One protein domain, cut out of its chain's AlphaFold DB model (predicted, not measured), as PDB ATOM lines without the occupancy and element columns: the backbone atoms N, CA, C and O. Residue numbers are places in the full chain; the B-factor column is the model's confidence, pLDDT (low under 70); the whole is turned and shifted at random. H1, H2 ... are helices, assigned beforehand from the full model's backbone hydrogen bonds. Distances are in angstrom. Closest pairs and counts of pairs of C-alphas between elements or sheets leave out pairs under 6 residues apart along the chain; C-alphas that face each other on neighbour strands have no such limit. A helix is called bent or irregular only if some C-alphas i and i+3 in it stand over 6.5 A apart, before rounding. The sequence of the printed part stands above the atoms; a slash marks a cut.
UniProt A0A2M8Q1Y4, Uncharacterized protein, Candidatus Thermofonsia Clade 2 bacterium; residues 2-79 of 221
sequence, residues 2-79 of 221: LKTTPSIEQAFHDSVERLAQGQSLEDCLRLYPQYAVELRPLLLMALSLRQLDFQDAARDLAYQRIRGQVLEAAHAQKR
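AT A GLANCE: This is residues 2 to 79 of the 221 residues of an uncharacterized protein of Candidatus Thermofonsia Clade 2 bacterium (UniProt A0A2M8Q1Y4). The model is a small compact head with one very long helical arm: H1, H2 and the first part of H3 pack together as the head, and the rest of H3 runs out of it, with residues 51 to 79 sticking out free. In the head the helices cross each other, and H3 has a kink of 55 degrees near residue 40. The printed part has 78 residues with three named helices in the order H1, H2, H3 and no named strand, and its class is all helix. The whole is extended, with a radius of gyration of the C-alphas of 21.4 A and spans of 78 by 21 by 16 A, a length made mostly by the arm.

HOW THE PARTS SIT: Start with H1, residues 8 to 20, and go on to H2, residues 25 to 31: the two touch, through residues 15 to 19 of H1 alone. Their closest C-alphas are those of Ser 15 and Cys 28, 5.4 A apart, and they run opposite ways at a steep tilt of 47 degrees. Next comes H3, residues 33 to 77, which touches H2 with residues 35 to 43 alone; the closest C-alphas are those of Leu 29 and Ala 36, 5.3 A apart. H2 and H3 form a helical hairpin, running opposite ways at a steep tilt of 37 degrees, only just beyond shallow. H3 touches H1 with residues 35 to 46 alone, the closest C-alphas being those of Phe 12 and Leu 39 at 6.5 A. These two run the same way at a steep tilt of 42 degrees. The helix packing is mostly crossed, with 0 of the 3 touching pairs at a shallow tilt. In H1 and H2 every O i to N i+4 pair is within hydrogen-bond range; in H3, 37 of 41 are.

IN THESE COORDINATES: Find C-alpha 8 at (-7.125, 51.765, -51.147); from there H1 runs 18.3 A to C-alpha 20. H2 begins at C-alpha 25, at (-7.432, 39.659, -41.026), and is 10.3 A long, ending at C-alpha 31. H3 begins at Pro 33 and ends at C-alpha 77, at (38.459, 34.964, -15.615), 64.0 A from its first C-alpha. H3 is irregular: C-alphas 34 and 37 are 7.8 A apart, and its line is a rough one.

THE WHOLE: The C-alphas of Leu 2 and Arg 79 are the two farthest apart, at 78.8 A. Without residues 51 to 79 the body has 49 residues and spans 36 by 20 by 16 A. The printed part has no cut, and the links H1 to H2 and H2 to H3 are tight. The mean pLDDT of the printed part is 91.2; look for values under 70 at residues 2 to 3 and 78 to 79.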
ATOM      1  N   LEU A   2     -20.945  64.438 -51.339       59.75
ATOM      2  CA  LEU A   2     -20.291  63.363 -52.085       59.75
ATOM      3  C   LEU A   2     -19.581  62.465 -51.069       59.75
ATOM      4  O   LEU A   2     -18.764  62.943 -50.289       59.75
ATOM      5  N   LYS A   3     -19.955  61.187 -51.022       61.84
ATOM      6  CA  LYS A   3     -19.320  60.193 -50.158       61.84
ATOM      7  C   LYS A   3     -18.008  59.814 -50.841       61.84
ATOM      8  O   LYS A   3     -18.018  59.002 -51.759       61.84
ATOM      9  N   THR A   4     -16.920  60.491 -50.481       76.19
ATOM     10  CA  THR A   4     -15.587  60.187 -51.008       76.19
ATOM     11  C   THR A   4     -15.288  58.739 -50.652       76.19
ATOM     12  O   THR A   4     -15.241  58.383 -49.474       76.19
ATOM     13  N   THR A   5     -15.197  57.875 -51.659       79.12
ATOM     14  CA  THR A   5     -14.803  56.487 -51.439       79.12
ATOM     15  C   THR A   5     -13.388  56.499 -50.867       79.12
ATOM     16  O   THR A   5     -12.534  57.174 -51.447       79.12
ATOM     17  N   PRO A   6     -13.139  55.827 -49.732       83.44
ATOM     18  CA  PRO A   6     -11.808  55.796 -49.143       83.44
ATOM     19  C   PRO A   6     -10.829  55.197 -50.150       83.44
ATOM     20  O   PRO A   6     -11.149  54.201 -50.800       83.44
ATOM     21  N   SER A   7      -9.662  55.823 -50.292       94.50
ATOM     22  CA  SER A   7      -8.609  55.295 -51.160       94.50
ATOM     23  C   SER A   7      -8.126  53.944 -50.636       94.50
ATOM     24  O   SER A   7      -8.183  53.683 -49.430       94.50
ATOM     25  N   ILE A   8      -7.629  53.087 -51.527       95.50
ATOM     26  CA  ILE A   8      -7.125  51.765 -51.147       95.50
ATOM     27  C   ILE A   8      -5.983  51.859 -50.127       95.50
ATOM     28  O   ILE A   8      -5.929  51.054 -49.199       95.50
ATOM     29  N   GLU A   9      -5.128  52.883 -50.223       95.31
ATOM     30  CA  GLU A   9      -4.047  53.119 -49.263       95.31
ATOM     31  C   GLU A   9      -4.594  53.408 -47.861       95.31
ATOM     32  O   GLU A   9      -4.044  52.934 -46.869       95.31
ATOM     33  N   GLN A  10      -5.710  54.137 -47.772       96.00
ATOM     34  CA  GLN A  10      -6.352  54.446 -46.496       96.00
ATOM     35  C   GLN A  10      -7.006  53.199 -45.889       96.00
ATOM     36  O   GLN A  10      -6.875  52.966 -44.690       96.00
ATOM     37  N   ALA A  11      -7.659  52.374 -46.714       96.19
ATOM     38  CA  ALA A  11      -8.218  51.095 -46.277       96.19
ATOM     39  C   ALA A  11      -7.122  50.122 -45.802       96.19
ATOM     40  O   ALA A  11      -7.305  49.420 -44.807       96.19
ATOM     41  N   PHE A  12      -5.970  50.103 -46.480       97.38
ATOM     42  CA  PHE A  12      -4.802  49.332 -46.058       97.38
ATOM     43  C   PHE A  12      -4.254  49.829 -44.718       97.38
ATOM     44  O   PHE A  12      -4.056  49.023 -43.813       97.38
ATOM     45  N   HIS A  13      -4.062  51.141 -44.571       96.62
ATOM     46  CA  HIS A  13      -3.545  51.738 -43.342       96.62
ATOM     47  C   HIS A  13      -4.447  51.446 -42.132       96.62
ATOM     48  O   HIS A  13      -3.957  50.941 -41.124       96.62
ATOM     49  N   ASP A  14      -5.767  51.642 -42.266       97.38
ATOM     50  CA  ASP A  14      -6.742  51.327 -41.206       97.38
ATOM     51  C   ASP A  14      -6.734  49.826 -40.855       97.38
ATOM     52  O   ASP A  14      -6.775  49.440 -39.687       97.38
ATOM     53  N   SER A  15      -6.603  48.957 -41.864       97.25
ATOM     54  CA  SER A  15      -6.506  47.505 -41.653       97.25
ATOM     55  C   SER A  15      -5.236  47.112 -40.887       97.25
ATOM     56  O   SER A  15      -5.290  46.251 -40.010       97.25
ATOM     57  N   VAL A  16      -4.092  47.735 -41.187       97.25
ATOM     58  CA  VAL A  16      -2.824  47.484 -40.481       97.25
ATOM     59  C   VAL A  16      -2.903  47.953 -39.026       97.25
ATOM     60  O   VAL A  16      -2.459  47.228 -38.135       97.25
ATOM     61  N   GLU A  17      -3.508  49.112 -38.766       97.06
ATOM     62  CA  GLU A  17      -3.698  49.622 -37.404       97.06
ATOM     63  C   GLU A  17      -4.593  48.690 -36.569       97.06
ATOM     64  O   GLU A  17      -4.251  48.318 -35.445       97.06
ATOM     65  N   ARG A  18      -5.694  48.197 -37.145       96.94
ATOM     66  CA  ARG A  18      -6.574  47.206 -36.497       96.94
ATOM     67  C   ARG A  18      -5.889  45.863 -36.258       96.94
ATOM     68  O   ARG A  18      -6.061  45.262 -35.197       96.94
ATOM     69  N   LEU A  19      -5.076  45.395 -37.206       96.81
ATOM     70  CA  LEU A  19      -4.237  44.207 -37.019       96.81
ATOM     71  C   LEU A  19      -3.225  44.415 -35.884       96.81
ATOM     72  O   LEU A  19      -2.953  43.485 -35.119       96.81
ATOM     73  N   ALA A  20      -2.674  45.622 -35.730       95.00
ATOM     74  CA  ALA A  20      -1.806  45.959 -34.605       95.00
ATOM     75  C   ALA A  20      -2.554  45.870 -33.263       95.00
ATOM     76  O   ALA A  20      -2.001  45.320 -32.311       95.00
ATOM     77  N   GLN A  21      -3.827  46.283 -33.233       96.81
ATOM     78  CA  GLN A  21      -4.754  46.143 -32.097       96.81
ATOM     79  C   GLN A  21      -5.234  44.697 -31.844       96.81
ATOM     80  O   GLN A  21      -5.965  44.449 -30.887       96.81
ATOM     81  N   GLY A  22      -4.830  43.732 -32.677       96.31
ATOM     82  CA  GLY A  22      -5.163  42.315 -32.513       96.31
ATOM     83  C   GLY A  22      -6.469  41.877 -33.180       96.31
ATOM     84  O   GLY A  22      -6.942  40.777 -32.897       96.31
ATOM     85  N   GLN A  23      -7.058  42.692 -34.062       97.81
ATOM     86  CA  GLN A  23      -8.177  42.234 -34.892       97.81
ATOM     87  C   GLN A  23      -7.717  41.181 -35.906       97.81
ATOM     88  O   GLN A  23      -6.557  41.154 -36.321       97.81
ATOM     89  N   SER A  24      -8.640  40.305 -36.310       97.44
ATOM     90  CA  SER A  24      -8.360  39.296 -37.328       97.44
ATOM     91  C   SER A  24      -8.274  39.920 -38.727       97.44
ATOM     92  O   SER A  24      -8.874  40.964 -39.012       97.44
ATOM     93  N   LEU A  25      -7.535  39.261 -39.621       97.50
ATOM     94  CA  LEU A  25      -7.432  39.659 -41.026       97.50
ATOM     95  C   LEU A  25      -8.814  39.653 -41.701       97.50
ATOM     96  O   LEU A  25      -9.155  40.569 -42.447       97.50
ATOM     97  N   GLU A  26      -9.617  38.628 -41.424       97.75
ATOM     98  CA  GLU A  26     -10.952  38.437 -41.984       97.75
ATOM     99  C   GLU A  26     -11.921  39.552 -41.571       97.75
ATOM    100  O   GLU A  26     -12.729  39.993 -42.393       97.75
ATOM    101  N   ASP A  27     -11.820  40.052 -40.335       97.38
ATOM    102  CA  ASP A  27     -12.629  41.184 -39.868       97.38
ATOM    103  C   ASP A  27     -12.250  42.485 -40.589       97.38
ATOM    104  O   ASP A  27     -13.134  43.248 -40.986       97.38
ATOM    105  N   CYS A  28     -10.957  42.700 -40.854       96.69
ATOM    106  CA  CYS A  28     -10.485  43.847 -41.636       96.69
ATOM    107  C   CYS A  28     -11.000  43.792 -43.085       96.69
ATOM    108  O   CYS A  28     -11.492  44.784 -43.622       96.69
ATOM    109  N   LEU A  29     -10.972  42.611 -43.716       97.25
ATOM    110  CA  LEU A  29     -11.471  42.430 -45.086       97.25
ATOM    111  C   LEU A  29     -13.000  42.577 -45.190       97.25
ATOM    112  O   LEU A  29     -13.506  42.985 -46.235       97.25
ATOM    113  N   ARG A  30     -13.746  42.293 -44.115       97.75
ATOM    114  CA  ARG A  30     -15.201  42.518 -44.052       97.75
ATOM    115  C   ARG A  30     -15.587  43.995 -44.039       97.75
ATOM    116  O   ARG A  30     -16.662  44.326 -44.535       97.75
ATOM    117  N   LEU A  31     -14.737  44.866 -43.495       96.50
ATOM    118  CA  LEU A  31     -14.939  46.320 -43.508       96.50
ATOM    119  C   LEU A  31     -14.758  46.914 -44.913       96.50
ATOM    120  O   LEU A  31     -15.425  47.890 -45.257       96.50
ATOM    121  N   TYR A  32     -13.909  46.293 -45.737       96.88
ATOM    122  CA  TYR A  32     -13.548  46.770 -47.073       96.88
ATOM    123  C   TYR A  32     -13.743  45.691 -48.153       96.88
ATOM    124  O   TYR A  32     -12.785  45.315 -48.837       96.88
ATOM    125  N   PRO A  33     -14.981  45.202 -48.375       96.31
ATOM    126  CA  PRO A  33     -15.230  44.081 -49.281       96.31
ATOM    127  C   PRO A  33     -14.845  44.403 -50.729       96.31
ATOM    128  O   PRO A  33     -14.381  43.519 -51.446       96.31
ATOM    129  N   GLN A  34     -14.972  45.667 -51.152       96.44
ATOM    130  CA  GLN A  34     -14.594  46.092 -52.504       96.44
ATOM    131  C   GLN A  34     -13.088  45.985 -52.793       96.44
ATOM    132  O   GLN A  34     -12.709  45.844 -53.949       96.44
ATOM    133  N   TYR A  35     -12.241  46.019 -51.760       97.31
ATOM    134  CA  TYR A  35     -10.783  45.952 -51.887       97.31
ATOM    135  C   TYR A  35     -10.227  44.616 -51.392       97.31
ATOM    136  O   TYR A  35      -9.016  44.428 -51.370       97.31
ATOM    137  N   ALA A  36     -11.079  43.666 -50.990       97.12
ATOM    138  CA  ALA A  36     -10.635  42.466 -50.290       97.12
ATOM    139  C   ALA A  36      -9.668  41.597 -51.116       97.12
ATOM    140  O   ALA A  36      -8.748  41.000 -50.561       97.12
ATOM    141  N   VAL A  37      -9.855  41.547 -52.438       97.88
ATOM    142  CA  VAL A  37      -8.992  40.779 -53.351       97.88
ATOM    143  C   VAL A  37      -7.582  41.373 -53.413       97.88
ATOM    144  O   VAL A  37      -6.608  40.626 -53.380       97.88
ATOM    145  N   GLU A  38      -7.471  42.702 -53.446       97.25
ATOM    146  CA  GLU A  38      -6.194  43.420 -53.554       97.25
ATOM    147  C   GLU A  38      -5.507  43.606 -52.192       97.25
ATOM    148  O   GLU A  38      -4.291  43.460 -52.082       97.25
ATOM    149  N   LEU A  39      -6.276  43.851 -51.125       97.25
ATOM    150  CA  LEU A  39      -5.755  44.033 -49.766       97.25
ATOM    151  C   LEU A  39      -5.188  42.748 -49.173       97.25
ATOM    152  O   LEU A  39      -4.211  42.794 -48.430       97.25
ATOM    153  N   ARG A  40      -5.781  41.589 -49.476       97.62
ATOM    154  CA  ARG A  40      -5.381  40.313 -48.870       97.62
ATOM    155  C   ARG A  40      -3.887  39.992 -49.031       97.62
ATOM    156  O   ARG A  40      -3.258  39.720 -48.008       97.62
ATOM    157  N   PRO A  41      -3.285  40.016 -50.237       97.75
ATOM    158  CA  PRO A  41      -1.851  39.757 -50.377       97.75
ATOM    159  C   PRO A  41      -0.985  40.817 -49.681       97.75
ATOM    160  O   PRO A  41       0.027  40.461 -49.078       97.75
ATOM    161  N   LEU A  42      -1.394  42.092 -49.695       97.31
ATOM    162  CA  LEU A  42      -0.668  43.171 -49.015       97.31
ATOM    163  C   LEU A  42      -0.645  42.965 -47.495       97.31
ATOM    164  O   LEU A  42       0.404  43.079 -46.862       97.31
ATOM    165  N   LEU A  43      -1.784  42.597 -46.906       97.19
ATOM    166  CA  LEU A  43      -1.893  42.343 -45.470       97.19
ATOM    167  C   LEU A  43      -1.167  41.057 -45.049       97.19
ATOM    168  O   LEU A  43      -0.549  41.030 -43.987       97.19
ATOM    169  N   LEU A  44      -1.169  40.009 -45.881       97.50
ATOM    170  CA  LEU A  44      -0.375  38.799 -45.625       97.50
ATOM    171  C   LEU A  44       1.131  39.089 -45.620       97.50
ATOM    172  O   LEU A  44       1.861  38.558 -44.780       97.50
ATOM    173  N   MET A  45       1.597  39.956 -46.520       97.38
ATOM    174  CA  MET A  45       2.988  40.408 -46.533       97.38
ATOM    175  C   MET A  45       3.321  41.211 -45.270       97.38
ATOM    176  O   MET A  45       4.318  40.917 -44.613       97.38
ATOM    177  N   ALA A  46       2.459  42.153 -44.877       95.31
ATOM    178  CA  ALA A  46       2.626  42.924 -43.645       95.31
ATOM    179  C   ALA A  46       2.665  42.026 -42.392       95.31
ATOM    180  O   ALA A  46       3.504  42.220 -41.515       95.31
ATOM    181  N   LEU A  47       1.815  40.996 -42.326       95.62
ATOM    182  CA  LEU A  47       1.837  40.004 -41.248       95.62
ATOM    183  C   LEU A  47       3.132  39.187 -41.227       95.62
ATOM    184  O   LEU A  47       3.663  38.919 -40.151       95.62
ATOM    185  N   SER A  48       3.652  38.823 -42.398       95.31
ATOM    186  CA  SER A  48       4.919  38.093 -42.517       95.31
ATOM    187  C   SER A  48       6.099  38.940 -42.029       95.31
ATOM    188  O   SER A  48       6.953  38.438 -41.303       95.31
ATOM    189  N   LEU A  49       6.117  40.238 -42.359       93.81
ATOM    190  CA  LEU A  49       7.116  41.186 -41.851       93.81
ATOM    191  C   LEU A  49       7.021  41.344 -40.331       93.81
ATOM    192  O   LEU A  49       8.021  41.225 -39.634       93.81
ATOM    193  N   ARG A  50       5.808  41.489 -39.795       91.81
ATOM    194  CA  ARG A  50       5.600  41.602 -38.346       91.81
ATOM    195  C   ARG A  50       6.071  40.359 -37.581       91.81
ATOM    196  O   ARG A  50       6.558  40.467 -36.461       91.81
ATOM    197  N   GLN A  51       5.929  39.166 -38.162       91.06
ATOM    198  CA  GLN A  51       6.453  37.935 -37.558       91.06
ATOM    199  C   GLN A  51       7.984  37.936 -37.447       91.06
ATOM    200  O   GLN A  51       8.513  37.340 -36.507       91.06
ATOM    201  N   LEU A  52       8.685  38.607 -38.367       92.19
ATOM    202  CA  LEU A  52      10.137  38.777 -38.296       92.19
ATOM    203  C   LEU A  52      10.517  39.722 -37.150       92.19
ATOM    204  O   LEU A  52      11.364  39.352 -36.339       92.19
ATOM    205  N   ASP A  53       9.811  40.845 -36.990       89.56
ATOM    206  CA  ASP A  53      10.058  41.785 -35.885       89.56
ATOM    207  C   ASP A  53       9.912  41.116 -34.507       89.56
ATOM    208  O   ASP A  53      10.715  41.339 -33.600       89.56
ATOM    209  N   PHE A  54       8.917  40.236 -34.339       84.69
ATOM    210  CA  PHE A  54       8.761  39.476 -33.094       84.69
ATOM    211  C   PHE A  54       9.936  38.524 -32.822       84.69
ATOM    212  O   PHE A  54      10.299  38.321 -31.659       84.69
ATOM    213  N   GLN A  55      10.540  37.935 -33.861       87.12
ATOM    214  CA  GLN A  55      11.746  37.124 -33.680       87.12
ATOM    215  C   GLN A  55      12.945  37.979 -33.291       87.12
ATOM    216  O   GLN A  55      13.738  37.545 -32.456       87.12
ATOM    217  N   ASP A  56      13.070  39.175 -33.854       86.50
ATOM    218  CA  ASP A  56      14.181  40.068 -33.543       86.50
ATOM    219  C   ASP A  56      14.068  40.625 -32.118       86.50
ATOM    220  O   ASP A  56      15.037  40.558 -31.367       86.50
ATOM    221  N   ALA A  57      12.867  40.984 -31.656       84.62
ATOM    222  CA  ALA A  57      12.643  41.346 -30.252       84.62
ATOM    223  C   ALA A  57      12.998  40.199 -29.279       84.62
ATOM    224  O   ALA A  57      13.603  40.413 -28.223       84.62
ATOM    225  N   ALA A  58      12.658  38.951 -29.629       84.38
ATOM    226  CA  ALA A  58      13.040  37.780 -28.838       84.38
ATOM    227  C   ALA A  58      14.558  37.520 -28.875       84.38
ATOM    228  O   ALA A  58      15.148  37.133 -27.859       84.38
ATOM    229  N   ARG A  59      15.200  37.748 -30.027       86.06
ATOM    230  CA  ARG A  59      16.658  37.669 -30.182       86.06
ATOM    231  C   ARG A  59      17.358  38.718 -29.337       86.06
ATOM    232  O   ARG A  59      18.306  38.356 -28.648       86.06
ATOM    233  N   ASP A  60      16.889  39.957 -29.320       89.50
ATOM    234  CA  ASP A  60      17.498  41.033 -28.537       89.50
ATOM    235  C   ASP A  60      17.504  40.708 -27.042       89.50
ATOM    236  O   ASP A  60      18.538  40.823 -26.377       89.50
ATOM    237  N   LEU A  61      16.394  40.182 -26.519       90.75
ATOM    238  CA  LEU A  61      16.327  39.705 -25.135       90.75
ATOM    239  C   LEU A  61      17.298  38.542 -24.866       90.75
ATOM    240  O   LEU A  61      17.923  38.482 -23.802       90.75
ATOM    241  N   ALA A  62      17.465  37.620 -25.819       89.62
ATOM    242  CA  ALA A  62      18.440  36.537 -25.703       89.62
ATOM    243  C   ALA A  62      19.889  37.060 -25.737       89.62
ATOM    244  O   ALA A  62      20.710  36.653 -24.909       89.62
ATOM    245  N   TYR A  63      20.197  38.005 -26.628       90.50
ATOM    246  CA  TYR A  63      21.507  38.647 -26.730       90.50
ATOM    247  C   TYR A  63      21.871  39.411 -25.461       90.50
ATOM    248  O   TYR A  63      23.012  39.314 -25.003       90.50
ATOM    249  N   GLN A  64      20.919  40.113 -24.843       92.19
ATOM    250  CA  GLN A  64      21.158  40.800 -23.573       92.19
ATOM    251  C   GLN A  64      21.555  39.824 -22.456       92.19
ATOM    252  O   GLN A  64      22.504  40.095 -21.717       92.19
ATOM    253  N   ARG A  65      20.914  38.648 -22.374       90.56
ATOM    254  CA  ARG A  65      21.292  37.614 -21.394       90.56
ATOM    255  C   ARG A  65      22.686  37.061 -21.644       90.56
ATOM    256  O   ARG A  65      23.472  36.946 -20.706       90.56
ATOM    257  N   ILE A  66      23.000  36.740 -22.898       93.19
ATOM    258  CA  ILE A  66      24.320  36.215 -23.265       93.19
ATOM    259  C   ILE A  66      25.394  37.256 -22.948       93.19
ATOM    260  O   ILE A  66      26.412  36.923 -22.350       93.19
ATOM    261  N   ARG A  67      25.157  38.530 -23.279       94.06
ATOM    262  CA  ARG A  67      26.096  39.615 -22.979       94.06
ATOM    263  C   ARG A  67      26.337  39.759 -21.476       94.06
ATOM    264  O   ARG A  67      27.490  39.905 -21.081       94.06
ATOM    265  N   GLY A  68      25.289  39.662 -20.656       93.44
ATOM    266  CA  GLY A  68      25.417  39.645 -19.195       93.44
ATOM    267  C   GLY A  68      26.314  38.505 -18.709       93.44
ATOM    268  O   GLY A  68      27.306  38.748 -18.026       93.44
ATOM    269  N   GLN A  69      26.048  37.277 -19.162       91.19
ATOM    270  CA  GLN A  69      26.841  36.099 -18.787       91.19
ATOM    271  C   GLN A  69      28.299  36.185 -19.254       91.19
ATOM    272  O   GLN A  69      29.210  35.801 -18.524       91.19
ATOM    273  N   VAL A  70      28.540  36.700 -20.463       93.75
ATOM    274  CA  VAL A  70      29.894  36.860 -21.007       93.75
ATOM    275  C   VAL A  70      30.676  37.909 -20.221       93.75
ATOM    276  O   VAL A  70      31.850  37.685 -19.928       93.75
ATOM    277  N   LEU A  71      30.050  39.026 -19.841       94.50
ATOM    278  CA  LEU A  71      30.700  40.043 -19.013       94.50
ATOM    279  C   LEU A  71      31.026  39.496 -17.618       94.50
ATOM    280  O   LEU A  71      32.155  39.650 -17.151       94.50
ATOM    281  N   GLU A  72      30.095  38.781 -16.983       89.50
ATOM    282  CA  GLU A  72      30.333  38.127 -15.691       89.50
ATOM    283  C   GLU A  72      31.471  37.095 -15.765       89.50
ATOM    284  O   GLU A  72      32.389  37.113 -14.938       89.50
ATOM    285  N   ALA A  73      31.478  36.249 -16.800       86.56
ATOM    286  CA  ALA A  73      32.545  35.280 -17.033       86.56
ATOM    287  C   ALA A  73      33.896  35.967 -17.298       86.56
ATOM    288  O   ALA A  73      34.920  35.551 -16.749       86.56
ATOM    289  N   ALA A  74      33.920  37.055 -18.072       87.62
ATOM    290  CA  ALA A  74      35.133  37.822 -18.344       87.62
ATOM    291  C   ALA A  74      35.721  38.443 -17.064       87.62
ATOM    292  O   ALA A  74      36.942  38.420 -16.861       87.62
ATOM    293  N   HIS A  75      34.871  38.941 -16.160       83.00
ATOM    294  CA  HIS A  75      35.307  39.459 -14.862       83.00
ATOM    295  C   HIS A  75      35.823  38.352 -13.929       83.00
ATOM    296  O   HIS A  75      36.837  38.555 -13.251       83.00
ATOM    297  N   ALA A  76      35.202  37.168 -13.931       80.12
ATOM    298  CA  ALA A  76      35.671  36.014 -13.161       80.12
ATOM    299  C   ALA A  76      37.021  35.468 -13.672       80.12
ATOM    300  O   ALA A  76      37.888  35.077 -12.884       80.12
ATOM    301  N   GLN A  77      37.249  35.500 -14.988       71.62
ATOM    302  CA  GLN A  77      38.459  34.964 -15.615       71.62
ATOM    303  C   GLN A  77      39.716  35.799 -15.307       71.62
ATOM    304  O   GLN A  77      40.826  35.259 -15.211       71.62
ATOM    305  N   LYS A  78      39.562  37.113 -15.084       59.78
ATOM    306  CA  LYS A  78      40.691  38.050 -14.923       59.78
ATOM    307  C   LYS A  78      41.527  37.819 -13.655       59.78
ATOM    308  O   LYS A  78      42.667  38.270 -13.600       59.78
ATOM    309  N   ARG A  79      41.024  37.078 -12.656       57.09
ATOM    310  CA  ARG A  79      41.761  36.812 -11.402       57.09
ATOM    311  C   ARG A  79      42.641  35.557 -11.425       57.09
ATOM    312  O   ARG A  79      43.477  35.407 -10.538       57.09
TER     313      ARG A  79